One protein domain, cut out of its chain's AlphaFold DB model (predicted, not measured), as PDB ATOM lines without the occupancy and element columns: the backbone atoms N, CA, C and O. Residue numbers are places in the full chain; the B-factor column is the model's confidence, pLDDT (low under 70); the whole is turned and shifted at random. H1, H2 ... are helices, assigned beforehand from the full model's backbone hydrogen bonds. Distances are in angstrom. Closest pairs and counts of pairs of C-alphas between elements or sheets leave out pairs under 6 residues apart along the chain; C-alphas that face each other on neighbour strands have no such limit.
ATOM      1  N   HIS A 304     -18.324 -26.442  16.617       82.31
ATOM      2  CA  HIS A 304     -17.356 -26.554  15.528       82.31
ATOM      3  C   HIS A 304     -16.817 -27.972  15.318       82.31
ATOM      4  O   HIS A 304     -16.079 -28.194  14.356       82.31
ATOM      5  N   LYS A 305     -17.117 -28.905  16.226       81.31
ATOM      6  CA  LYS A 305     -16.633 -30.291  16.202       81.31
ATOM      7  C   LYS A 305     -17.761 -31.301  16.436       81.31
ATOM      8  O   LYS A 305     -17.485 -32.416  16.866       81.31
ATOM      9  N   MET A 306     -19.007 -30.905  16.168       84.69
ATOM     10  CA  MET A 306     -20.137 -31.828  16.205       84.69
ATOM     11  C   MET A 306     -19.965 -32.908  15.137       84.69
ATOM     12  O   MET A 306     -19.651 -32.616  13.984       84.69
ATOM     13  N   SER A 307     -20.164 -34.156  15.539       85.12
ATOM     14  CA  SER A 307     -20.364 -35.277  14.624       85.12
ATOM     15  C   SER A 307     -21.723 -35.168  13.910       85.12
ATOM     16  O   SER A 307     -22.632 -34.517  14.430       85.12
ATOM     17  N   PRO A 308     -21.922 -35.849  12.765       84.56
ATOM     18  CA  PRO A 308     -23.222 -35.870  12.084       84.56
ATOM     19  C   PRO A 308     -24.369 -36.377  12.975       84.56
ATOM     20  O   PRO A 308     -25.490 -35.882  12.891       84.56
ATOM     21  N   ALA A 309     -24.085 -37.328  13.874       86.25
ATOM     22  CA  ALA A 309     -25.054 -37.801  14.862       86.25
ATOM     23  C   ALA A 309     -25.426 -36.695  15.868       86.25
ATOM     24  O   ALA A 309     -26.605 -36.472  16.130       86.25
ATOM     25  N   GLU A 310     -24.436 -35.951  16.382       88.12
ATOM     26  CA  GLU A 310     -24.664 -34.790  17.254       88.12
ATOM     27  C   GLU A 310     -25.499 -33.705  16.571       88.12
ATOM     28  O   GLU A 310     -26.416 -33.170  17.193       88.12
ATOM     29  N   GLU A 311     -25.251 -33.417  15.297       86.56
ATOM     30  CA  GLU A 311     -26.065 -32.476  14.521       86.56
ATOM     31  C   GLU A 311     -27.519 -32.963  14.377       86.56
ATOM     32  O   GLU A 311     -28.457 -32.209  14.652       86.56
ATOM     33  N   GLN A 312     -27.722 -34.246  14.063       85.69
ATOM     34  CA  GLN A 312     -29.055 -34.840  13.960       85.69
ATOM     35  C   GLN A 312     -29.827 -34.809  15.290       85.69
ATOM     36  O   GLN A 312     -31.043 -34.577  15.280       85.69
ATOM     37  N   TYR A 313     -29.156 -34.979  16.439       87.25
ATOM     38  CA  TYR A 313     -29.802 -34.808  17.748       87.25
ATOM     39  C   TYR A 313     -30.317 -33.380  17.931       87.25
ATOM     40  O   TYR A 313     -31.449 -33.202  18.379       87.25
ATOM     41  N   HIS A 314     -29.534 -32.365  17.546       90.31
ATOM     42  CA  HIS A 314     -29.953 -30.964  17.658       90.31
ATOM     43  C   HIS A 314     -31.173 -30.654  16.788       90.31
ATOM     44  O   HIS A 314     -32.072 -29.947  17.237       90.31
ATOM     45  N   VAL A 315     -31.234 -31.193  15.569       87.31
ATOM     46  CA  VAL A 315     -32.395 -31.012  14.682       87.31
ATOM     47  C   VAL A 315     -33.631 -31.714  15.247       87.31
ATOM     48  O   VAL A 315     -34.699 -31.108  15.336       87.31
ATOM     49  N   THR A 316     -33.482 -32.967  15.681       89.38
ATOM     50  CA  THR A 316     -34.579 -33.764  16.255       89.38
ATOM     51  C   THR A 316     -35.166 -33.090  17.491       89.38
ATOM     52  O   THR A 316     -36.379 -32.888  17.563       89.38
ATOM     53  N   ILE A 317     -34.314 -32.675  18.436       91.56
ATOM     54  CA  ILE A 317     -34.793 -32.029  19.658       91.56
ATOM     55  C   ILE A 317     -35.385 -30.650  19.373       91.56
ATOM     56  O   ILE A 317     -36.368 -30.271  19.997       91.56
ATOM     57  N   LEU A 318     -34.843 -29.899  18.412       92.44
ATOM     58  CA  LEU A 318     -35.387 -28.591  18.062       92.44
ATOM     59  C   LEU A 318     -36.804 -28.700  17.487       92.44
ATOM     60  O   LEU A 318     -37.658 -27.893  17.845       92.44
ATOM     61  N   ASN A 319     -37.076 -29.717  16.666       91.31
ATOM     62  CA  ASN A 319     -38.430 -29.998  16.188       91.31
ATOM     63  C   ASN A 319     -39.376 -30.337  17.348       91.31
ATOM     64  O   ASN A 319     -40.433 -29.720  17.462       91.31
ATOM     65  N   GLU A 320     -38.958 -31.225  18.259       93.06
ATOM     66  CA  GLU A 320     -39.739 -31.564  19.457       93.06
ATOM     67  C   GLU A 320     -40.054 -30.315  20.302       93.06
ATOM     68  O   GLU A 320     -41.194 -30.106  20.720       93.06
ATOM     69  N   LEU A 321     -39.064 -29.447  20.530       94.19
ATOM     70  CA  LEU A 321     -39.222 -28.218  21.308       94.19
ATOM     71  C   LEU A 321     -40.191 -27.233  20.637       94.19
ATOM     72  O   LEU A 321     -41.047 -26.663  21.315       94.19
ATOM     73  N   LEU A 322     -40.083 -27.055  19.315       92.94
ATOM     74  CA  LEU A 322     -40.961 -26.179  18.532       92.94
ATOM     75  C   LEU A 322     -42.418 -26.660  18.544       92.94
ATOM     76  O   LEU A 322     -43.328 -25.830  18.612       92.94
ATOM     77  N   ASP A 323     -42.636 -27.976  18.518       92.06
ATOM     78  CA  ASP A 323     -43.966 -28.589  18.576       92.06
ATOM     79  C   ASP A 323     -44.611 -28.447  19.967       92.06
ATOM     80  O   ASP A 323     -45.832 -28.344  20.080       92.06
ATOM     81  N   ASN A 324     -43.805 -28.363  21.032       92.31
ATOM     82  CA  ASN A 324     -44.275 -28.334  22.422       92.31
ATOM     83  C   ASN A 324     -44.319 -26.931  23.063       92.31
ATOM     84  O   ASN A 324     -44.567 -26.804  24.265       92.31
ATOM     85  N   MET A 325     -44.124 -25.852  22.301       93.12
ATOM     86  CA  MET A 325     -44.062 -24.488  22.857       93.12
ATOM     87  C   MET A 325     -45.361 -24.006  23.530       93.12
ATOM     88  O   MET A 325     -45.314 -23.069  24.325       93.12
ATOM     89  N   SER A 326     -46.512 -24.615  23.240       92.56
ATOM     90  CA  SER A 326     -47.810 -24.288  23.851       92.56
ATOM     91  C   SER A 326     -48.145 -25.155  25.077       92.56
ATOM     92  O   SER A 326     -49.292 -25.174  25.527       92.56
ATOM     93  N   HIS A 327     -47.158 -25.862  25.645       92.31
ATOM     94  CA  HIS A 327     -47.354 -26.731  26.805       92.31
ATOM     95  C   HIS A 327     -48.037 -25.997  27.974       92.31
ATOM     96  O   HIS A 327     -47.748 -24.833  28.254       92.31
ATOM     97  N   SER A 328     -48.934 -26.678  28.695       90.44
ATOM     98  CA  SER A 328     -49.787 -26.081  29.737       90.44
ATOM     99  C   SER A 328     -49.013 -25.535  30.947       90.44
ATOM    100  O   SER A 328     -49.327 -24.454  31.446       90.44
ATOM    101  N   SER A 329     -47.968 -26.239  31.391       90.81
ATOM    102  CA  SER A 329     -47.107 -25.831  32.515       90.81
ATOM    103  C   SER A 329     -46.064 -24.775  32.125       90.81
ATOM    104  O   SER A 329     -45.269 -25.005  31.213       90.81
ATOM    105  N   ALA A 330     -46.012 -23.666  32.874       89.62
ATOM    106  CA  ALA A 330     -45.033 -22.586  32.697       89.62
ATOM    107  C   ALA A 330     -43.582 -23.043  32.918       89.62
ATOM    108  O   ALA A 330     -42.693 -22.661  32.168       89.62
ATOM    109  N   GLN A 331     -43.344 -23.932  33.890       90.12
ATOM    110  CA  GLN A 331     -42.003 -24.468  34.158       90.12
ATOM    111  C   GLN A 331     -41.456 -25.258  32.957       90.12
ATOM    112  O   GLN A 331     -40.267 -25.201  32.652       90.12
ATOM    113  N   VAL A 332     -42.333 -25.984  32.256       92.94
ATOM    114  CA  VAL A 332     -41.961 -26.709  31.035       92.94
ATOM    115  C   VAL A 332     -41.654 -25.719  29.912       92.94
ATOM    116  O   VAL A 332     -40.647 -25.887  29.237       92.94
ATOM    117  N   ARG A 333     -42.453 -24.655  29.757       94.00
ATOM    118  CA  ARG A 333     -42.198 -23.586  28.775       94.00
ATOM    119  C   ARG A 333     -40.872 -22.862  29.012       94.00
ATOM    120  O   ARG A 333     -40.135 -22.623  28.058       94.00
ATOM    121  N   GLU A 334     -40.525 -22.574  30.265       92.38
ATOM    122  CA  GLU A 334     -39.216 -22.011  30.620       92.38
ATOM    123  C   GLU A 334     -38.077 -22.955  30.213       92.38
ATOM    124  O   GLU A 334     -37.138 -22.531  29.535       92.38
ATOM    125  N   ALA A 335     -38.180 -24.241  30.567       92.88
ATOM    126  CA  ALA A 335     -37.175 -25.242  30.217       92.88
ATOM    127  C   ALA A 335     -37.041 -25.428  28.694       92.88
ATOM    128  O   ALA A 335     -35.922 -25.531  28.189       92.88
ATOM    129  N   ILE A 336     -38.157 -25.400  27.954       95.44
ATOM    130  CA  ILE A 336     -38.172 -25.425  26.484       95.44
ATOM    131  C   ILE A 336     -37.450 -24.195  25.923       95.44
ATOM    132  O   ILE A 336     -36.563 -24.346  25.088       95.44
ATOM    133  N   GLY A 337     -37.760 -22.987  26.407       94.44
ATOM    134  CA  GLY A 337     -37.112 -21.756  25.945       94.44
ATOM    135  C   GLY A 337     -35.592 -21.757  26.171       94.44
ATOM    136  O   GLY A 337     -34.828 -21.340  25.297       94.44
ATOM    137  N   VAL A 338     -35.135 -22.285  27.312       93.69
ATOM    138  CA  VAL A 338     -33.705 -22.480  27.612       93.69
ATOM    139  C   VAL A 338     -33.069 -23.500  26.662       93.69
ATOM    140  O   VAL A 338     -32.019 -23.210  26.082       93.69
ATOM    141  N   ALA A 339     -33.710 -24.652  26.453       94.62
ATOM    142  CA  ALA A 339     -33.216 -25.696  25.554       94.62
ATOM    143  C   ALA A 339     -33.121 -25.199  24.104       94.62
ATOM    144  O   ALA A 339     -32.099 -25.399  23.449       94.62
ATOM    145  N   MET A 340     -34.135 -24.466  23.633       94.81
ATOM    146  CA  MET A 340     -34.145 -23.836  22.309       94.81
ATOM    147  C   MET A 340     -32.996 -22.839  22.148       94.81
ATOM    148  O   MET A 340     -32.316 -22.852  21.128       94.81
ATOM    149  N   CYS A 341     -32.725 -22.004  23.159       93.69
ATOM    150  CA  CYS A 341     -31.603 -21.062  23.127       93.69
ATOM    151  C   CYS A 341     -30.274 -21.786  22.861       93.69
ATOM    152  O   CYS A 341     -29.475 -21.349  22.027       93.69
ATOM    153  N   VAL A 342     -30.035 -22.905  23.549       93.06
ATOM    154  CA  VAL A 342     -28.821 -23.712  23.373       93.06
ATOM    155  C   VAL A 342     -28.808 -24.395  22.005       93.06
ATOM    156  O   VAL A 342     -27.823 -24.266  21.280       93.06
ATOM    157  N   ALA A 343     -29.901 -25.061  21.622       93.12
ATOM    158  CA  ALA A 343     -29.985 -25.814  20.375       93.12
ATOM    159  C   ALA A 343     -29.833 -24.912  19.138       93.12
ATOM    160  O   ALA A 343     -28.970 -25.168  18.300       93.12
ATOM    161  N   CYS A 344     -30.586 -23.810  19.055       92.81
ATOM    162  CA  CYS A 344     -30.535 -22.885  17.918       92.81
ATOM    163  C   CYS A 344     -29.140 -22.275  17.725       92.81
ATOM    164  O   CYS A 344     -28.645 -22.171  16.604       92.81
ATOM    165  N   SER A 345     -28.484 -21.870  18.817       91.81
ATOM    166  CA  SER A 345     -27.139 -21.288  18.730       91.81
ATOM    167  C   SER A 345     -26.086 -22.324  18.338       91.81
ATOM    168  O   SER A 345     -25.196 -22.004  17.555       91.81
ATOM    169  N   ASN A 346     -26.211 -23.564  18.811       91.75
ATOM    170  CA  ASN A 346     -25.343 -24.667  18.408       91.75
ATOM    171  C   ASN A 346     -25.477 -24.982  16.906       91.75
ATOM    172  O   ASN A 346     -24.467 -24.990  16.207       91.75
ATOM    173  N   VAL A 347     -26.702 -25.147  16.390       89.94
ATOM    174  CA  VAL A 347     -26.955 -25.414  14.956       89.94
ATOM    175  C   VAL A 347     -26.439 -24.266  14.077       89.94
ATOM    176  O   VAL A 347     -25.811 -24.492  13.040       89.94
ATOM    177  N   ARG A 348     -26.622 -23.012  14.510       88.19
ATOM    178  CA  ARG A 348     -26.115 -21.849  13.770       88.19
ATOM    179  C   ARG A 348     -24.584 -21.780  13.749       88.19
ATOM    180  O   ARG A 348     -24.005 -21.490  12.704       88.19
ATOM    181  N   LEU A 349     -23.922 -22.068  14.870       87.81
ATOM    182  CA  LEU A 349     -22.456 -22.102  14.949       87.81
ATOM    183  C   LEU A 349     -21.843 -23.277  14.175       87.81
ATOM    184  O   LEU A 349     -20.737 -23.135  13.650       87.81
ATOM    185  N   ALA A 350     -22.544 -24.409  14.089       85.50
ATOM    186  CA  ALA A 350     -22.140 -25.547  13.266       85.50
ATOM    187  C   ALA A 350     -22.233 -25.209  11.765       85.50
ATOM    188  O   ALA A 350     -21.263 -25.392  11.028       85.50
ATOM    189  N   GLY A 351     -23.348 -24.611  11.326       73.75
ATOM    190  CA  GLY A 351     -23.578 -24.243   9.921       73.75
ATOM    191  C   GLY A 351     -22.619 -23.181   9.363       73.75
ATOM    192  O   GLY A 351     -22.337 -23.170   8.169       73.75
ATOM    193  N   ALA A 352     -22.042 -22.325  10.215       61.38
ATOM    194  CA  ALA A 352     -21.039 -21.334   9.807       61.38
ATOM    195  C   ALA A 352     -19.695 -21.946   9.337       61.38
ATOM    196  O   ALA A 352     -18.820 -21.220   8.866       61.38
ATOM    197  N   ARG A 353     -19.510 -23.270   9.471       53.41
ATOM    198  CA  ARG A 353     -18.259 -23.994   9.191       53.41
ATOM    199  C   ARG A 353     -18.067 -24.399   7.719       53.41
ATOM    200  O   ARG A 353     -16.950 -24.763   7.358       53.41
ATOM    201  N   THR A 362     -31.386 -25.687   4.492       49.84
ATOM    202  CA  THR A 362     -32.768 -26.038   4.839       49.84
ATOM    203  C   THR A 362     -33.008 -26.107   6.343       49.84
ATOM    204  O   THR A 362     -34.030 -25.613   6.807       49.84
ATOM    205  N   GLY A 363     -32.061 -26.621   7.135       52.78
ATOM    206  CA  GLY A 363     -32.228 -26.738   8.590       52.78
ATOM    207  C   GLY A 363     -32.217 -25.395   9.329       52.78
ATOM    208  O   GLY A 363     -33.094 -25.129  10.151       52.78
ATOM    209  N   ASN A 364     -31.245 -24.525   9.019       60.75
ATOM    210  CA  ASN A 364     -31.085 -23.226   9.687       60.75
ATOM    211  C   ASN A 364     -32.185 -22.228   9.317       60.75
ATOM    212  O   ASN A 364     -32.611 -21.439  10.158       60.75
ATOM    213  N   GLU A 365     -32.651 -22.264   8.070       67.56
ATOM    214  CA  GLU A 365     -33.729 -21.393   7.613       67.56
ATOM    215  C   GLU A 365     -35.101 -21.867   8.126       67.56
ATOM    216  O   GLU A 365     -35.950 -21.039   8.461       67.56
ATOM    217  N   TYR A 366     -35.305 -23.182   8.268       81.44
ATOM    218  CA  TYR A 366     -36.574 -23.767   8.709       81.44
ATOM    219  C   TYR A 366     -36.973 -23.356  10.130       81.44
ATOM    220  O   TYR A 366     -38.053 -22.794  10.323       81.44
ATOM    221  N   TRP A 367     -36.121 -23.600  11.136       88.12
ATOM    222  CA  TRP A 367     -36.473 -23.252  12.520       88.12
ATOM    223  C   TRP A 367     -36.564 -21.736  12.708       88.12
ATOM    224  O   TRP A 367     -37.421 -21.260  13.452       88.12
ATOM    225  N   TYR A 368     -35.707 -20.980  12.011       88.31
ATOM    226  CA  TYR A 368     -35.700 -19.523  12.041       88.31
ATOM    227  C   TYR A 368     -37.034 -18.961  11.547       88.31
ATOM    228  O   TYR A 368     -37.673 -18.195  12.272       88.31
ATOM    229  N   LYS A 369     -37.494 -19.387  10.363       87.38
ATOM    230  CA  LYS A 369     -38.798 -18.988   9.809       87.38
ATOM    231  C   LYS A 369     -39.942 -19.436  10.709       87.38
ATOM    232  O   LYS A 369     -40.757 -18.622  11.122       87.38
ATOM    233  N   ARG A 370     -39.950 -20.705  11.131       87.75
ATOM    234  CA  ARG A 370     -41.004 -21.255  12.002       87.75
ATOM    235  C   ARG A 370     -41.144 -20.500  13.329       87.75
ATOM    236  O   ARG A 370     -42.250 -20.424  13.872       87.75
ATOM    237  N   LEU A 371     -40.044 -19.965  13.856       89.50
ATOM    238  CA  LEU A 371     -40.032 -19.160  15.073       89.50
ATOM    239  C   LEU A 371     -40.442 -17.703  14.814       89.50
ATOM    240  O   LEU A 371     -41.257 -17.169  15.560       89.50
ATOM    241  N   THR A 372     -39.890 -17.064  13.781       87.62
ATOM    242  CA  THR A 372     -40.088 -15.629  13.502       87.62
ATOM    243  C   THR A 372     -41.428 -15.337  12.829       87.62
ATOM    244  O   THR A 372     -42.198 -14.536  13.362       87.62
ATOM    245  N   ASP A 373     -41.762 -16.041  11.748       87.00
ATOM    246  CA  ASP A 373     -43.064 -15.931  11.079       87.00
ATOM    247  C   ASP A 373     -44.171 -16.360  12.051       87.00
ATOM    248  O   ASP A 373     -45.131 -15.625  12.281       87.00
ATOM    249  N   GLY A 374     -43.952 -17.475  12.760       83.50
ATOM    250  CA  GLY A 374     -44.854 -17.939  13.810       83.50
ATOM    251  C   GLY A 374     -45.099 -16.888  14.899       83.50
ATOM    252  O   GLY A 374     -46.236 -16.701  15.314       83.50
ATOM    253  N   ALA A 375     -44.078 -16.148  15.345       85.88
ATOM    254  CA  ALA A 375     -44.258 -15.074  16.326       85.88
ATOM    255  C   ALA A 375     -45.122 -13.922  15.791       85.88
ATOM    256  O   ALA A 375     -45.964 -13.396  16.524       85.88
ATOM    257  N   THR A 376     -44.934 -13.534  14.525       86.19
ATOM    258  CA  THR A 376     -45.740 -12.475  13.896       86.19
ATOM    259  C   THR A 376     -47.211 -12.877  13.792       86.19
ATOM    260  O   THR A 376     -48.082 -12.110  14.207       86.19
ATOM    261  N   GLU A 377     -47.488 -14.106  13.348       87.31
ATOM    262  CA  GLU A 377     -48.838 -14.672  13.271       87.31
ATOM    263  C   GLU A 377     -49.502 -14.731  14.651       87.31
ATOM    264  O   GLU A 377     -50.653 -14.321  14.804       87.31
ATOM    265  N   LEU A 378     -48.759 -15.170  15.674       84.62
ATOM    266  CA  LEU A 378     -49.232 -15.222  17.058       84.62
ATOM    267  C   LEU A 378     -49.603 -13.836  17.587       84.62
ATOM    268  O   LEU A 378     -50.663 -13.676  18.188       84.62
ATOM    269  N   SER A 379     -48.769 -12.817  17.349       83.88
ATOM    270  CA  SER A 379     -49.078 -11.445  17.771       83.88
ATOM    271  C   SER A 379     -50.375 -10.942  17.142       83.88
ATOM    272  O   SER A 379     -51.187 -10.331  17.835       83.88
ATOM    273  N   VAL A 380     -50.570 -11.172  15.841       84.25
ATOM    274  CA  VAL A 380     -51.784 -10.744  15.129       84.25
ATOM    275  C   VAL A 380     -53.007 -11.511  15.639       84.25
ATOM    276  O   VAL A 380     -54.034 -10.896  15.919       84.25
ATOM    277  N   SER A 381     -52.887 -12.830  15.830       84.44
ATOM    278  CA  SER A 381     -53.941 -13.690  16.392       84.44
ATOM    279  C   SER A 381     -54.398 -13.197  17.772       84.44
ATOM    280  O   SER A 381     -55.584 -12.946  17.987       84.44
ATOM    281  N   ILE A 382     -53.451 -12.952  18.685       80.56
ATOM    282  CA  ILE A 382     -53.735 -12.487  20.052       80.56
ATOM    283  C   ILE A 382     -54.383 -11.092  20.042       80.56
ATOM    284  O   ILE A 382     -55.356 -10.851  20.759       80.56
ATOM    285  N   GLN A 383     -53.884 -10.166  19.215       78.00
ATOM    286  CA  GLN A 383     -54.451  -8.818  19.109       78.00
ATOM    287  C   GLN A 383     -55.873  -8.828  18.537       78.00
ATOM    288  O   GLN A 383     -56.764  -8.202  19.115       78.00
ATOM    289  N   ASN A 384     -56.107  -9.558  17.446       79.62
ATOM    290  CA  ASN A 384     -57.420  -9.636  16.806       79.62
ATOM    291  C   ASN A 384     -58.461 -10.267  17.737       79.62
ATOM    292  O   ASN A 384     -59.573  -9.754  17.847       79.62
ATOM    293  N   ASN A 385     -58.091 -11.314  18.478       71.38
ATOM    294  CA  ASN A 385     -58.991 -11.938  19.449       71.38
ATOM    295  C   ASN A 385     -59.303 -11.008  20.629       71.38
ATOM    296  O   ASN A 385     -60.450 -10.944  21.066       71.38
ATOM    297  N   SER A 386     -58.331 -10.217  21.100       65.94
ATOM    298  CA  SER A 386     -58.580  -9.225  22.156       65.94
ATOM    299  C   SER A 386     -59.576  -8.137  21.724       65.94
ATOM    300  O   SER A 386     -60.428  -7.731  22.515       65.94
ATOM    301  N   GLN A 387     -59.527  -7.718  20.454       64.12
ATOM    302  CA  GLN A 387     -60.489  -6.782  19.866       64.12
ATOM    303  C   GLN A 387     -61.860  -7.439  19.650       64.12
ATOM    304  O   GLN A 387     -62.884  -6.822  19.936       64.12
ATOM    305  N   SER A 388     -61.885  -8.704  19.215       60.47
ATOM    306  CA  SER A 388     -63.113  -9.485  19.030       60.47
ATOM    307  C   SER A 388     -63.858  -9.701  20.347       60.47
ATOM    308  O   SER A 388     -65.052  -9.439  20.417       60.47
ATOM    309  N   LYS A 389     -63.158 -10.069  21.430       59.72
ATOM    310  CA  LYS A 389     -63.744 -10.216  22.777       59.72
ATOM    311  C   LYS A 389     -64.310  -8.903  23.321       59.72
ATOM    312  O   LYS A 389     -65.306  -8.903  24.038       59.72
ATOM    313  N   GLN A 390     -63.706  -7.772  22.958       57.66
ATOM    314  CA  GLN A 390     -64.222  -6.448  23.307       57.66
ATOM    315  C   GLN A 390     -65.508  -6.097  22.532       57.66
ATOM    316  O   GLN A 390     -66.329  -5.337  23.043       57.66
ATOM    317  N   LEU A 391     -65.695  -6.667  21.335       55.38
ATOM    318  CA  LEU A 391     -66.915  -6.561  20.529       55.38
ATOM    319  C   LEU A 391     -68.007  -7.560  20.977       55.38
ATOM    320  O   LEU A 391     -69.182  -7.207  21.009       55.38
ATOM    321  N   LYS A 406     -57.497 -22.054  21.339       77.69
ATOM    322  CA  LYS A 406     -56.477 -21.595  20.385       77.69
ATOM    323  C   LYS A 406     -55.766 -20.343  20.896       77.69
ATOM    324  O   LYS A 406     -54.543 -20.288  20.856       77.69
ATOM    325  N   GLU A 407     -56.510 -19.372  21.426       75.50
ATOM    326  CA  GLU A 407     -55.928 -18.156  22.005       75.50
ATOM    327  C   GLU A 407     -55.020 -18.470  23.201       75.50
ATOM    328  O   GLU A 407     -53.920 -17.925  23.319       75.50
ATOM    329  N   GLU A 408     -55.442 -19.390  24.070       79.75
ATOM    330  CA  GLU A 408     -54.634 -19.818  25.208       79.75
ATOM    331  C   GLU A 408     -53.343 -20.522  24.753       79.75
ATOM    332  O   GLU A 408     -52.273 -20.293  25.323       79.75
ATOM    333  N   ALA A 409     -53.414 -21.354  23.708       85.50
ATOM    334  CA  ALA A 409     -52.240 -21.993  23.116       85.50
ATOM    335  C   ALA A 409     -51.282 -20.973  22.475       85.50
ATOM    336  O   ALA A 409     -50.065 -21.089  22.654       85.50
ATOM    337  N   ASP A 410     -51.818 -19.959  21.793       87.31
ATOM    338  CA  ASP A 410     -51.044 -18.890  21.161       87.31
ATOM    339  C   ASP A 410     -50.302 -18.041  22.213       87.31
ATOM    340  O   ASP A 410     -49.101 -17.784  22.085       87.31
ATOM    341  N   ALA A 411     -50.979 -17.680  23.309       85.25
ATOM    342  CA  ALA A 411     -50.380 -16.954  24.429       85.25
ATOM    343  C   ALA A 411     -49.269 -17.764  25.124       85.25
ATOM    344  O   ALA A 411     -48.190 -17.234  25.399       85.25
ATOM    345  N   LYS A 412     -49.490 -19.067  25.355       90.25
ATOM    346  CA  LYS A 412     -48.474 -19.983  25.906       90.25
ATOM    347  C   LYS A 412     -47.256 -20.090  24.988       90.25
ATOM    348  O   LYS A 412     -46.122 -20.029  25.457       90.25
ATOM    349  N   ARG A 413     -47.474 -20.201  23.676       92.06
ATOM    350  CA  ARG A 413     -46.395 -20.247  22.680       92.06
ATOM    351  C   ARG A 413     -45.564 -18.965  22.698       92.06
ATOM    352  O   ARG A 413     -44.337 -19.039  22.686       92.06
ATOM    353  N   MET A 414     -46.216 -17.810  22.811       90.00
ATOM    354  CA  MET A 414     -45.544 -16.520  22.965       90.00
ATOM    355  C   MET A 414     -44.720 -16.438  24.262       90.00
ATOM    356  O   MET A 414     -43.585 -15.972  24.243       90.00
ATOM    357  N   GLU A 415     -45.230 -16.948  25.387       88.88
ATOM    358  CA  GLU A 415     -44.478 -17.031  26.652       88.88
ATOM    359  C   GLU A 415     -43.187 -17.856  26.517       88.88
ATOM    360  O   GLU A 415     -42.129 -17.446  26.997       88.88
ATOM    361  N   THR A 416     -43.223 -18.980  25.798       93.69
ATOM    362  CA  THR A 416     -42.016 -19.775  25.507       93.69
ATOM    363  C   THR A 416     -40.981 -18.977  24.703       93.69
ATOM    364  O   THR A 416     -39.787 -19.025  25.009       93.69
ATOM    365  N   ILE A 417     -41.425 -18.171  23.729       93.38
ATOM    366  CA  ILE A 417     -40.560 -17.264  22.953       93.38
ATOM    367  C   ILE A 417     -39.900 -16.221  23.870       93.38
ATOM    368  O   ILE A 417     -38.703 -15.946  23.744       93.38
ATOM    369  N   PHE A 418     -40.634 -15.685  24.850       89.00
ATOM    370  CA  PHE A 418     -40.061 -14.789  25.858       89.00
ATOM    371  C   PHE A 418     -38.950 -15.463  26.672       89.00
ATOM    372  O   PHE A 418     -37.876 -14.880  26.847       89.00
ATOM    373  N   HIS A 419     -39.169 -16.694  27.144       91.31
ATOM    374  CA  HIS A 419     -38.140 -17.449  27.863       91.31
ATOM    375  C   HIS A 419     -36.896 -17.695  27.000       91.31
ATOM    376  O   HIS A 419     -35.776 -17.526  27.488       91.31
ATOM    377  N   PHE A 420     -37.073 -17.998  25.711       93.81
ATOM    378  CA  PHE A 420     -35.981 -18.117  24.742       93.81
ATOM    379  C   PHE A 420     -35.159 -16.822  24.610       93.81
ATOM    380  O   PHE A 420     -33.925 -16.862  24.663       93.81
ATOM    381  N   MET A 421     -35.813 -15.659  24.498       90.75
ATOM    382  CA  MET A 421     -35.121 -14.364  24.426       90.75
ATOM    383  C   MET A 421     -34.343 -14.068  25.715       90.75
ATOM    384  O   MET A 421     -33.175 -13.675  25.661       90.75
ATOM    385  N   ILE A 422     -34.957 -14.300  26.881       86.81
ATOM    386  CA  ILE A 422     -34.316 -14.098  28.188       86.81
ATOM    387  C   ILE A 422     -33.091 -15.010  28.334       86.81
ATOM    388  O   ILE A 422     -32.025 -14.538  28.732       86.81
ATOM    389  N   ALA A 423     -33.216 -16.293  27.989       89.62
ATOM    390  CA  ALA A 423     -32.118 -17.256  28.022       89.62
ATOM    391  C   ALA A 423     -30.968 -16.842  27.087       89.62
ATOM    392  O   ALA A 423     -29.800 -16.862  27.485       89.62
ATOM    393  N   SER A 424     -31.289 -16.377  25.878       89.81
ATOM    394  CA  SER A 424     -30.300 -15.908  24.898       89.81
ATOM    395  C   SER A 424     -29.511 -14.700  25.405       89.81
ATOM    396  O   SER A 424     -28.290 -14.641  25.251       89.81
ATOM    397  N   LEU A 425     -30.186 -13.751  26.058       86.38
ATOM    398  CA  LEU A 425     -29.552 -12.569  26.643       86.38
ATOM    399  C   LEU A 425     -28.712 -12.916  27.880       86.38
ATOM    400  O   LEU A 425     -27.566 -12.481  27.975       86.38
ATOM    401  N   LYS A 426     -29.246 -13.724  28.808       85.00
ATOM    402  CA  LYS A 426     -28.543 -14.129  30.041       85.00
ATOM    403  C   LYS A 426     -27.289 -14.958  29.765       85.00
ATOM    404  O   LYS A 426     -26.310 -14.839  30.493       85.00
ATOM    405  N   SER A 427     -27.323 -15.794  28.731       83.12
ATOM    406  CA  SER A 427     -26.223 -16.694  28.371       83.12
ATOM    407  C   SER A 427     -25.105 -16.036  27.560       83.12
ATOM    408  O   SER A 427     -24.044 -16.634  27.398       83.12
ATOM    409  N   GLY A 428     -25.340 -14.846  26.993       83.25
ATOM    410  CA  GLY A 428     -24.445 -14.222  26.010       83.25
ATOM    411  C   GLY A 428     -24.530 -14.823  24.596       83.25
ATOM    412  O   GLY A 428     -23.881 -14.318  23.674       83.25
ATOM    413  N   ARG A 429     -25.367 -15.852  24.384       85.69
ATOM    414  CA  ARG A 429     -25.622 -16.467  23.064       85.69
ATOM    415  C   ARG A 429     -26.429 -15.556  22.130       85.69
ATOM    416  O   ARG A 429     -26.511 -15.826  20.935       85.69
ATOM    417  N   SER A 430     -26.948 -14.434  22.634       85.38
ATOM    418  CA  SER A 430     -27.541 -13.357  21.830       85.38
ATOM    419  C   SER A 430     -26.608 -12.814  20.747       85.38
ATOM    420  O   SER A 430     -27.091 -12.365  19.717       85.38
ATOM    421  N   SER A 431     -25.287 -12.901  20.936       86.25
ATOM    422  CA  SER A 431     -24.296 -12.547  19.909       86.25
ATOM    423  C   SER A 431     -24.431 -13.376  18.624       86.25
ATOM    424  O   SER A 431     -24.213 -12.855  17.536       86.25
ATOM    425  N   VAL A 432     -24.838 -14.642  18.746       87.88
ATOM    426  CA  VAL A 432     -25.044 -15.587  17.632       87.88
ATOM    427  C   VAL A 432     -26.477 -15.525  17.090       87.88
ATOM    428  O   VAL A 432     -26.727 -15.853  15.933       87.88
ATOM    429  N   LEU A 433     -27.430 -15.116  17.930       89.75
ATOM    430  CA  LEU A 433     -28.870 -15.125  17.646       89.75
ATOM    431  C   LEU A 433     -29.451 -13.716  17.447       89.75
ATOM    432  O   LEU A 433     -30.652 -13.511  17.616       89.75
ATOM    433  N   LEU A 434     -28.609 -12.724  17.148       87.19
ATOM    434  CA  LEU A 434     -28.996 -11.313  17.164       87.19
ATOM    435  C   LEU A 434     -30.113 -10.996  16.163       87.19
ATOM    436  O   LEU A 434     -31.068 -10.310  16.514       87.19
ATOM    437  N   ASP A 435     -30.011 -11.516  14.943       87.12
ATOM    438  CA  ASP A 435     -31.028 -11.418  13.890       87.12
ATOM    439  C   ASP A 435     -32.383 -11.980  14.347       87.12
ATOM    440  O   ASP A 435     -33.411 -11.328  14.178       87.12
ATOM    441  N   VAL A 436     -32.375 -13.138  15.014       89.88
ATOM    442  CA  VAL A 436     -33.583 -13.777  15.558       89.88
ATOM    443  C   VAL A 436     -34.209 -12.911  16.639       89.88
ATOM    444  O   VAL A 436     -35.407 -12.650  16.620       89.88
ATOM    445  N   ILE A 437     -33.397 -12.429  17.580       87.62
ATOM    446  CA  ILE A 437     -33.867 -11.578  18.676       87.62
ATOM    447  C   ILE A 437     -34.467 -10.280  18.119       87.62
ATOM    448  O   ILE A 437     -35.514  -9.841  18.595       87.62
ATOM    449  N   ILE A 438     -33.845  -9.691  17.091       86.06
ATOM    450  CA  ILE A 438     -34.360  -8.502  16.400       86.06
ATOM    451  C   ILE A 438     -35.722  -8.779  15.762       86.06
ATOM    452  O   ILE A 438     -36.652  -8.002  15.980       86.06
ATOM    453  N   ALA A 439     -35.864  -9.887  15.035       87.62
ATOM    454  CA  ALA A 439     -37.126 -10.268  14.406       87.62
ATOM    455  C   ALA A 439     -38.246 -10.518  15.435       87.62
ATOM    456  O   ALA A 439     -39.399 -10.160  15.198       87.62
ATOM    457  N   LEU A 440     -37.908 -11.069  16.604       88.75
ATOM    458  CA  LEU A 440     -38.869 -11.367  17.668       88.75
ATOM    459  C   LEU A 440     -39.280 -10.146  18.500       88.75
ATOM    460  O   LEU A 440     -40.343 -10.178  19.114       88.75
ATOM    461  N   PHE A 441     -38.495  -9.062  18.519       83.44
ATOM    462  CA  PHE A 441     -38.814  -7.881  19.331       83.44
ATOM    463  C   PHE A 441     -40.149  -7.242  18.965       83.44
ATOM    464  O   PHE A 441     -40.916  -6.893  19.860       83.44
ATOM    465  N   TYR A 442     -40.419  -7.056  17.672       80.56
ATOM    466  CA  TYR A 442     -41.632  -6.367  17.242       80.56
ATOM    467  C   TYR A 442     -42.906  -7.142  17.628       80.56
ATOM    468  O   TYR A 442     -43.716  -6.550  18.340       80.56
ATOM    469  N   PRO A 443     -43.058  -8.445  17.295       84.12
ATOM    470  CA  PRO A 443     -44.219  -9.246  17.709       84.12
ATOM    471  C   PRO A 443     -44.410  -9.354  19.225       84.12
ATOM    472  O   PRO A 443     -45.522  -9.517  19.718       84.12
ATOM    473  N   VAL A 444     -43.316  -9.288  19.981       82.00
ATOM    474  CA  VAL A 444     -43.341  -9.337  21.444       82.00
ATOM    475  C   VAL A 444     -43.808  -8.008  22.050       82.00
ATOM    476  O   VAL A 444     -44.590  -7.998  23.003       82.00
ATOM    477  N   LEU A 445     -43.323  -6.879  21.528       77.12
ATOM    478  CA  LEU A 445     -43.648  -5.543  22.039       77.12
ATOM    479  C   LEU A 445     -45.013  -5.037  21.563       77.12
ATOM    480  O   LEU A 445     -45.612  -4.192  22.226       77.12
ATOM    481  N   SER A 446     -45.508  -5.538  20.431       75.56
ATOM    482  CA  SER A 446     -46.816  -5.183  19.877       75.56
ATOM    483  C   SER A 446     -47.981  -5.663  20.748       75.56
ATOM    484  O   SER A 446     -49.071  -5.095  20.667       75.56
ATOM    485  N   LEU A 447     -47.788  -6.670  21.606       74.88
ATOM    486  CA  LEU A 447     -48.819  -7.165  22.521       74.88
ATOM    487  C   LEU A 447     -49.235  -6.056  23.503       74.88
ATOM    488  O   LEU A 447     -48.517  -5.719  24.446       74.88
ATOM    489  N   GLN A 448     -50.404  -5.452  23.263       56.03
ATOM    490  CA  GLN A 448     -50.915  -4.354  24.079       56.03
ATOM    491  C   GLN A 448     -51.263  -4.846  25.489       56.03
ATOM    492  O   GLN A 448     -52.004  -5.809  25.680       56.03
ATOM    493  N   VAL A 449     -50.743  -4.137  26.495       49.94
ATOM    494  CA  VAL A 449     -50.924  -4.398  27.931       49.94
ATOM    495  C   VAL A 449     -52.356  -4.066  28.362       49.94
ATOM    496  O   VAL A 449     -52.589  -3.071  29.045       49.94
ATOM    497  N   LYS A 450     -53.351  -4.859  27.957       43.56
ATOM    498  CA  LYS A 450     -54.719  -4.756  28.481       43.56
ATOM    499  C   LYS A 450     -55.307  -6.163  28.650       43.56
ATOM    500  O   LYS A 450     -55.665  -6.813  27.684       43.56
ATOM    501  N   HIS A 451     -55.370  -6.611  29.908       35.69
ATOM    502  CA  HIS A 451     -56.055  -7.817  30.422       35.69
ATOM    503  C   HIS A 451     -55.353  -9.194  30.496       35.69
ATOM    504  O   HIS A 451     -55.971 -10.126  30.997       35.69
ATOM    505  N   GLN A 452     -54.044  -9.324  30.239       42.44
ATOM    506  CA  GLN A 452     -53.247 -10.464  30.756       42.44
ATOM    507  C   GLN A 452     -52.088  -9.982  31.646       42.44
ATOM    508  O   GLN A 452     -50.915  -9.955  31.278       42.44
ATOM    509  N   ILE A 453     -52.447  -9.548  32.858       41.34
ATOM    510  CA  ILE A 453     -51.607  -8.757  33.779       41.34
ATOM    511  C   ILE A 453     -50.383  -9.516  34.338       41.34
ATOM    512  O   ILE A 453     -49.445  -8.879  34.813       41.34
ATOM    513  N   LYS A 454     -50.307 -10.849  34.248       43.12
ATOM    514  CA  LYS A 454     -49.177 -11.607  34.829       43.12
ATOM    515  C   LYS A 454     -48.020 -11.880  33.862       43.12
ATOM    516  O   LYS A 454     -46.871 -11.825  34.294       43.12
ATOM    517  N   ILE A 455     -48.296 -12.111  32.576       44.81
ATOM    518  CA  ILE A 455     -47.258 -12.489  31.602       44.81
ATOM    519  C   ILE A 455     -46.472 -11.251  31.160       44.81
ATOM    520  O   ILE A 455     -45.252 -11.263  31.229       44.81
ATOM    521  N   CYS A 456     -47.135 -10.145  30.803       43.00
ATOM    522  CA  CYS A 456     -46.468  -8.983  30.200       43.00
ATOM    523  C   CYS A 456     -45.640  -8.142  31.198       43.00
ATOM    524  O   CYS A 456     -44.507  -7.772  30.908       43.00
ATOM    525  N   HIS A 457     -46.154  -7.870  32.404       41.16
ATOM    526  CA  HIS A 457     -45.515  -6.906  33.317       41.16
ATOM    527  C   HIS A 457     -44.267  -7.465  34.031       41.16
ATOM    528  O   HIS A 457     -43.323  -6.724  34.316       41.16
ATOM    529  N   CYS A 458     -44.236  -8.774  34.316       39.28
ATOM    530  CA  CYS A 458     -43.072  -9.433  34.916       39.28
ATOM    531  C   CYS A 458     -41.992  -9.731  33.859       39.28
ATOM    532  O   CYS A 458     -40.810  -9.466  34.090       39.28
ATOM    533  N   SER A 459     -42.394 -10.195  32.668       44.38
ATOM    534  CA  SER A 459     -41.467 -10.565  31.587       44.38
ATOM    535  C   SER A 459     -40.826  -9.359  30.894       44.38
ATOM    536  O   SER A 459     -39.614  -9.369  30.691       44.38
ATOM    537  N   GLN A 460     -41.572  -8.282  30.608       50.94
ATOM    538  CA  GLN A 460     -41.006  -7.071  29.996       50.94
ATOM    539  C   GLN A 460     -40.038  -6.359  30.943       50.94
ATOM    540  O   GLN A 460     -38.987  -5.901  30.504       50.94
ATOM    541  N   SER A 461     -40.335  -6.320  32.247       51.12
ATOM    542  CA  SER A 461     -39.422  -5.774  33.260       51.12
ATOM    543  C   SER A 461     -38.116  -6.572  33.328       51.12
ATOM    544  O   SER A 461     -37.030  -5.995  33.308       51.12
ATOM    545  N   GLN A 462     -38.187  -7.909  33.327       53.34
ATOM    546  CA  GLN A 462     -36.993  -8.760  33.291       53.34
ATOM    547  C   GLN A 462     -36.206  -8.624  31.979       53.34
ATOM    548  O   GLN A 462     -34.976  -8.560  32.025       53.34
ATOM    549  N   LEU A 463     -36.885  -8.530  30.832       55.84
ATOM    550  CA  LEU A 463     -36.258  -8.322  29.526       55.84
ATOM    551  C   LEU A 463     -35.562  -6.954  29.458       55.84
ATOM    552  O   LEU A 463     -34.382  -6.899  29.121       55.84
ATOM    553  N   LEU A 464     -36.230  -5.864  29.860       57.66
ATOM    554  CA  LEU A 464     -35.624  -4.526  29.941       57.66
ATOM    555  C   LEU A 464     -34.432  -4.498  30.907       57.66
ATOM    556  O   LEU A 464     -33.407  -3.887  30.605       57.66
ATOM    557  N   ASN A 465     -34.533  -5.182  32.047       56.72
ATOM    558  CA  ASN A 465     -33.428  -5.292  32.998       56.72
ATOM    559  C   ASN A 465     -32.232  -6.053  32.404       56.72
ATOM    560  O   ASN A 465     -31.094  -5.639  32.619       56.72
ATOM    561  N   CYS A 466     -32.465  -7.107  31.613       52.88
ATOM    562  CA  CYS A 466     -31.401  -7.809  30.887       52.88
ATOM    563  C   CYS A 466     -30.795  -6.939  29.767       52.88
ATOM    564  O   CYS A 466     -29.582  -6.954  29.562       52.88
ATOM    565  N   LEU A 467     -31.611  -6.133  29.080       55.06
ATOM    566  CA  LEU A 467     -31.177  -5.224  28.008       55.06
ATOM    567  C   LEU A 467     -30.399  -3.999  28.511       55.06
ATOM    568  O   LEU A 467     -29.608  -3.426  27.762       55.06
ATOM    569  N   ASN A 468     -30.557  -3.624  29.784       51.22
ATOM    570  CA  ASN A 468     -29.780  -2.558  30.423       51.22
ATOM    571  C   ASN A 468     -28.288  -2.911  30.634       51.22
ATOM    572  O   ASN A 468     -27.504  -2.031  31.001       51.22
ATOM    573  N   GLY A 469     -27.866  -4.153  30.353       44.88
ATOM    574  CA  GLY A 469     -26.457  -4.542  30.233       44.88
ATOM    575  C   GLY A 469     -25.772  -3.869  29.031       44.88
ATOM    576  O   GLY A 469     -26.286  -3.879  27.913       44.88
ATOM    577  N   GLY A 470     -24.600  -3.266  29.256       43.34
ATOM    578  CA  GLY A 470     -24.017  -2.191  28.431       43.34
ATOM    579  C   GLY A 470     -23.859  -2.401  26.916       43.34
ATOM    580  O   GLY A 470     -23.808  -1.404  26.200       43.34
ATOM    581  N   LEU A 471     -23.822  -3.638  26.401       43.09
ATOM    582  CA  LEU A 471     -23.678  -3.898  24.957       43.09
ATOM    583  C   LEU A 471     -25.024  -3.873  24.206       43.09
ATOM    584  O   LEU A 471     -25.119  -3.301  23.120       43.09
ATOM    585  N   CYS A 472     -26.084  -4.431  24.801       42.88
ATOM    586  CA  CYS A 472     -27.428  -4.428  24.207       42.88
ATOM    587  C   CYS A 472     -28.048  -3.030  24.233       42.88
ATOM    588  O   CYS A 472     -28.763  -2.661  23.308       42.88
ATOM    589  N   ARG A 473     -27.706  -2.215  25.237       48.56
ATOM    590  CA  ARG A 473     -28.189  -0.839  25.378       48.56
ATOM    591  C   ARG A 473     -27.860   0.030  24.157       48.56
ATOM    592  O   ARG A 473     -28.709   0.796  23.724       48.56
ATOM    593  N   ALA A 474     -26.672  -0.113  23.565       42.38
ATOM    594  CA  ALA A 474     -26.262   0.674  22.397       42.38
ATOM    595  C   ALA A 474     -27.004   0.276  21.106       42.38
ATOM    596  O   ALA A 474     -27.387   1.148  20.326       42.38
ATOM    597  N   LEU A 475     -27.237  -1.025  20.897       44.72
ATOM    598  CA  LEU A 475     -28.017  -1.538  19.764       44.72
ATOM    599  C   LEU A 475     -29.511  -1.230  19.933       44.72
ATOM    600  O   LEU A 475     -30.145  -0.757  18.996       44.72
ATOM    601  N   PHE A 476     -30.037  -1.387  21.150       47.78
ATOM    602  CA  PHE A 476     -31.412  -1.045  21.514       47.78
ATOM    603  C   PHE A 476     -31.694   0.447  21.317       47.78
ATOM    604  O   PHE A 476     -32.670   0.798  20.666       47.78
ATOM    605  N   LEU A 477     -30.809   1.339  21.782       47.25
ATOM    606  CA  LEU A 477     -30.939   2.781  21.540       47.25
ATOM    607  C   LEU A 477     -30.862   3.128  20.051       47.25
ATOM    608  O   LEU A 477     -31.643   3.960  19.605       47.25
ATOM    609  N   LYS A 478     -29.981   2.487  19.269       39.81
ATOM    610  CA  LYS A 478     -29.909   2.708  17.813       39.81
ATOM    611  C   LYS A 478     -31.184   2.269  17.090       39.81
ATOM    612  O   LYS A 478     -31.682   3.023  16.262       39.81
ATOM    613  N   GLN A 479     -31.728   1.096  17.416       43.69
ATOM    614  CA  GLN A 479     -32.948   0.581  16.787       43.69
ATOM    615  C   GLN A 479     -34.181   1.397  17.196       43.69
ATOM    616  O   GLN A 479     -35.032   1.684  16.362       43.69
ATOM    617  N   LEU A 480     -34.258   1.819  18.462       44.28
ATOM    618  CA  LEU A 480     -35.361   2.629  18.980       44.28
ATOM    619  C   LEU A 480     -35.312   4.063  18.426       44.28
ATOM    620  O   LEU A 480     -36.358   4.624  18.115       44.28
ATOM    621  N   LEU A 481     -34.109   4.616  18.210       41.91
ATOM    622  CA  LEU A 481     -33.896   5.862  17.461       41.91
ATOM    623  C   LEU A 481     -34.309   5.717  15.995       41.91
ATOM    624  O   LEU A 481     -34.949   6.616  15.464       41.91
ATOM    625  N   TRP A 482     -33.987   4.594  15.352       33.25
ATOM    626  CA  TRP A 482     -34.337   4.343  13.953       33.25
ATOM    627  C   TRP A 482     -35.847   4.151  13.755       33.25
ATOM    628  O   TRP A 482     -36.425   4.743  12.849       33.25
ATOM    629  N   LEU A 483     -36.507   3.415  14.653       36.09
ATOM    630  CA  LEU A 483     -37.965   3.261  14.674       36.09
ATOM    631  C   LEU A 483     -38.672   4.585  14.993       36.09
ATOM    632  O   LEU A 483     -39.618   4.938  14.299       36.09
ATOM    633  N   SER A 484     -38.171   5.367  15.958       36.81
ATOM    634  CA  SER A 484     -38.701   6.712  16.245       36.81
ATOM    635  C   SER A 484     -38.517   7.673  15.062       36.81
ATOM    636  O   SER A 484     -39.395   8.486  14.795       36.81
ATOM    637  N   PHE A 485     -37.407   7.560  14.324       31.53
ATOM    638  CA  PHE A 485     -37.125   8.362  13.129       31.53
ATOM    639  C   PHE A 485     -38.021   7.973  11.941       31.53
ATOM    640  O   PHE A 485     -38.520   8.839  11.230       31.53
ATOM    641  N   LEU A 486     -38.300   6.678  11.758       32.41
ATOM    642  CA  LEU A 486     -39.278   6.185  10.780       32.41
ATOM    643  C   LEU A 486     -40.705   6.625  11.124       32.41
ATOM    644  O   LEU A 486     -41.466   6.999  10.234       32.41
ATOM    645  N   GLN A 487     -41.050   6.648  12.412       34.44
ATOM    646  CA  GLN A 487     -42.364   7.073  12.890       34.44
ATOM    647  C   GLN A 487     -42.549   8.601  12.821       34.44
ATOM    648  O   GLN A 487     -43.672   9.061  12.634       34.44
TER     649      GLN A 487
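Overview. This is residues 304 to 353, 362 to 391 and 406 to 487 of the 547 residues of an uncharacterized protein of Aegilops tauschii subsp. strangulata (UniProt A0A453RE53). The long helix H3 and H4, which crosses it, make the core, with the hairpin of H1 and H2 packed on one side, H5 along H3 and H6 along H4. H7 lies at the edge beyond H6, its residues 480 to 487 sticking out. The printed part has 162 residues with seven named helices, H1 to H7 in order, and no named strand: class all helix. It is compact, radius of gyration of the C-alphas 16.3 A, and spans 54 by 36 by 27 A.

Arrangement. H3, residues 362 to 391, touches H4, residues 406 to 427, with residues 375 to 385 alone, at a steep tilt of 50 degrees; the closest C-alphas, of Leu 378 and Asp 410, are 5.8 A apart. H5, residues 434 to 445, touches H3 at a shallow tilt of 8 degrees, closest C-alphas Thr 376 and Pro 443, 5.2 A. H2, residues 330 to 351, touches H4 with residues 333 to 341 alone, closest C-alphas Gly 337 and Phe 420, 4.0 A. H1, residues 308 to 323, forms a hairpin with H2, closest C-alphas His 314 and Ala 343, 5.8 A. H6, residues 455 to 467, touches H4, closest C-alphas Ile 422 and Leu 463, 6.2 A. H7, residues 470 to 487, is close to H6 but not clearly touching, closest C-alphas Leu 467 and Arg 473, 5.9 A. Every O i to N i+4 pair is within hydrogen-bond range in H1, H2 and H4; in H3 23 of 26, H5 6 of 8, H6 8 of 9 and H7 12 of 14.

Along the chain. H3 is 42.3 A long, H4 31.7 A and H2 31.3 A. C-alpha 308 opens H1 at (-23.222, -35.870, 12.084); C-alpha 487 ends H7 at (-42.364, 7.073, 12.890).

Size, cuts and confidence. Residues 354 to 361 and 392 to 405 are not printed, with gaps of 15.3 A and 18.3 A between C-alphas. Of the links printed whole, none is long. The mean pLDDT of the printed part is 74.8; residues 448 to 487 are among those under 70.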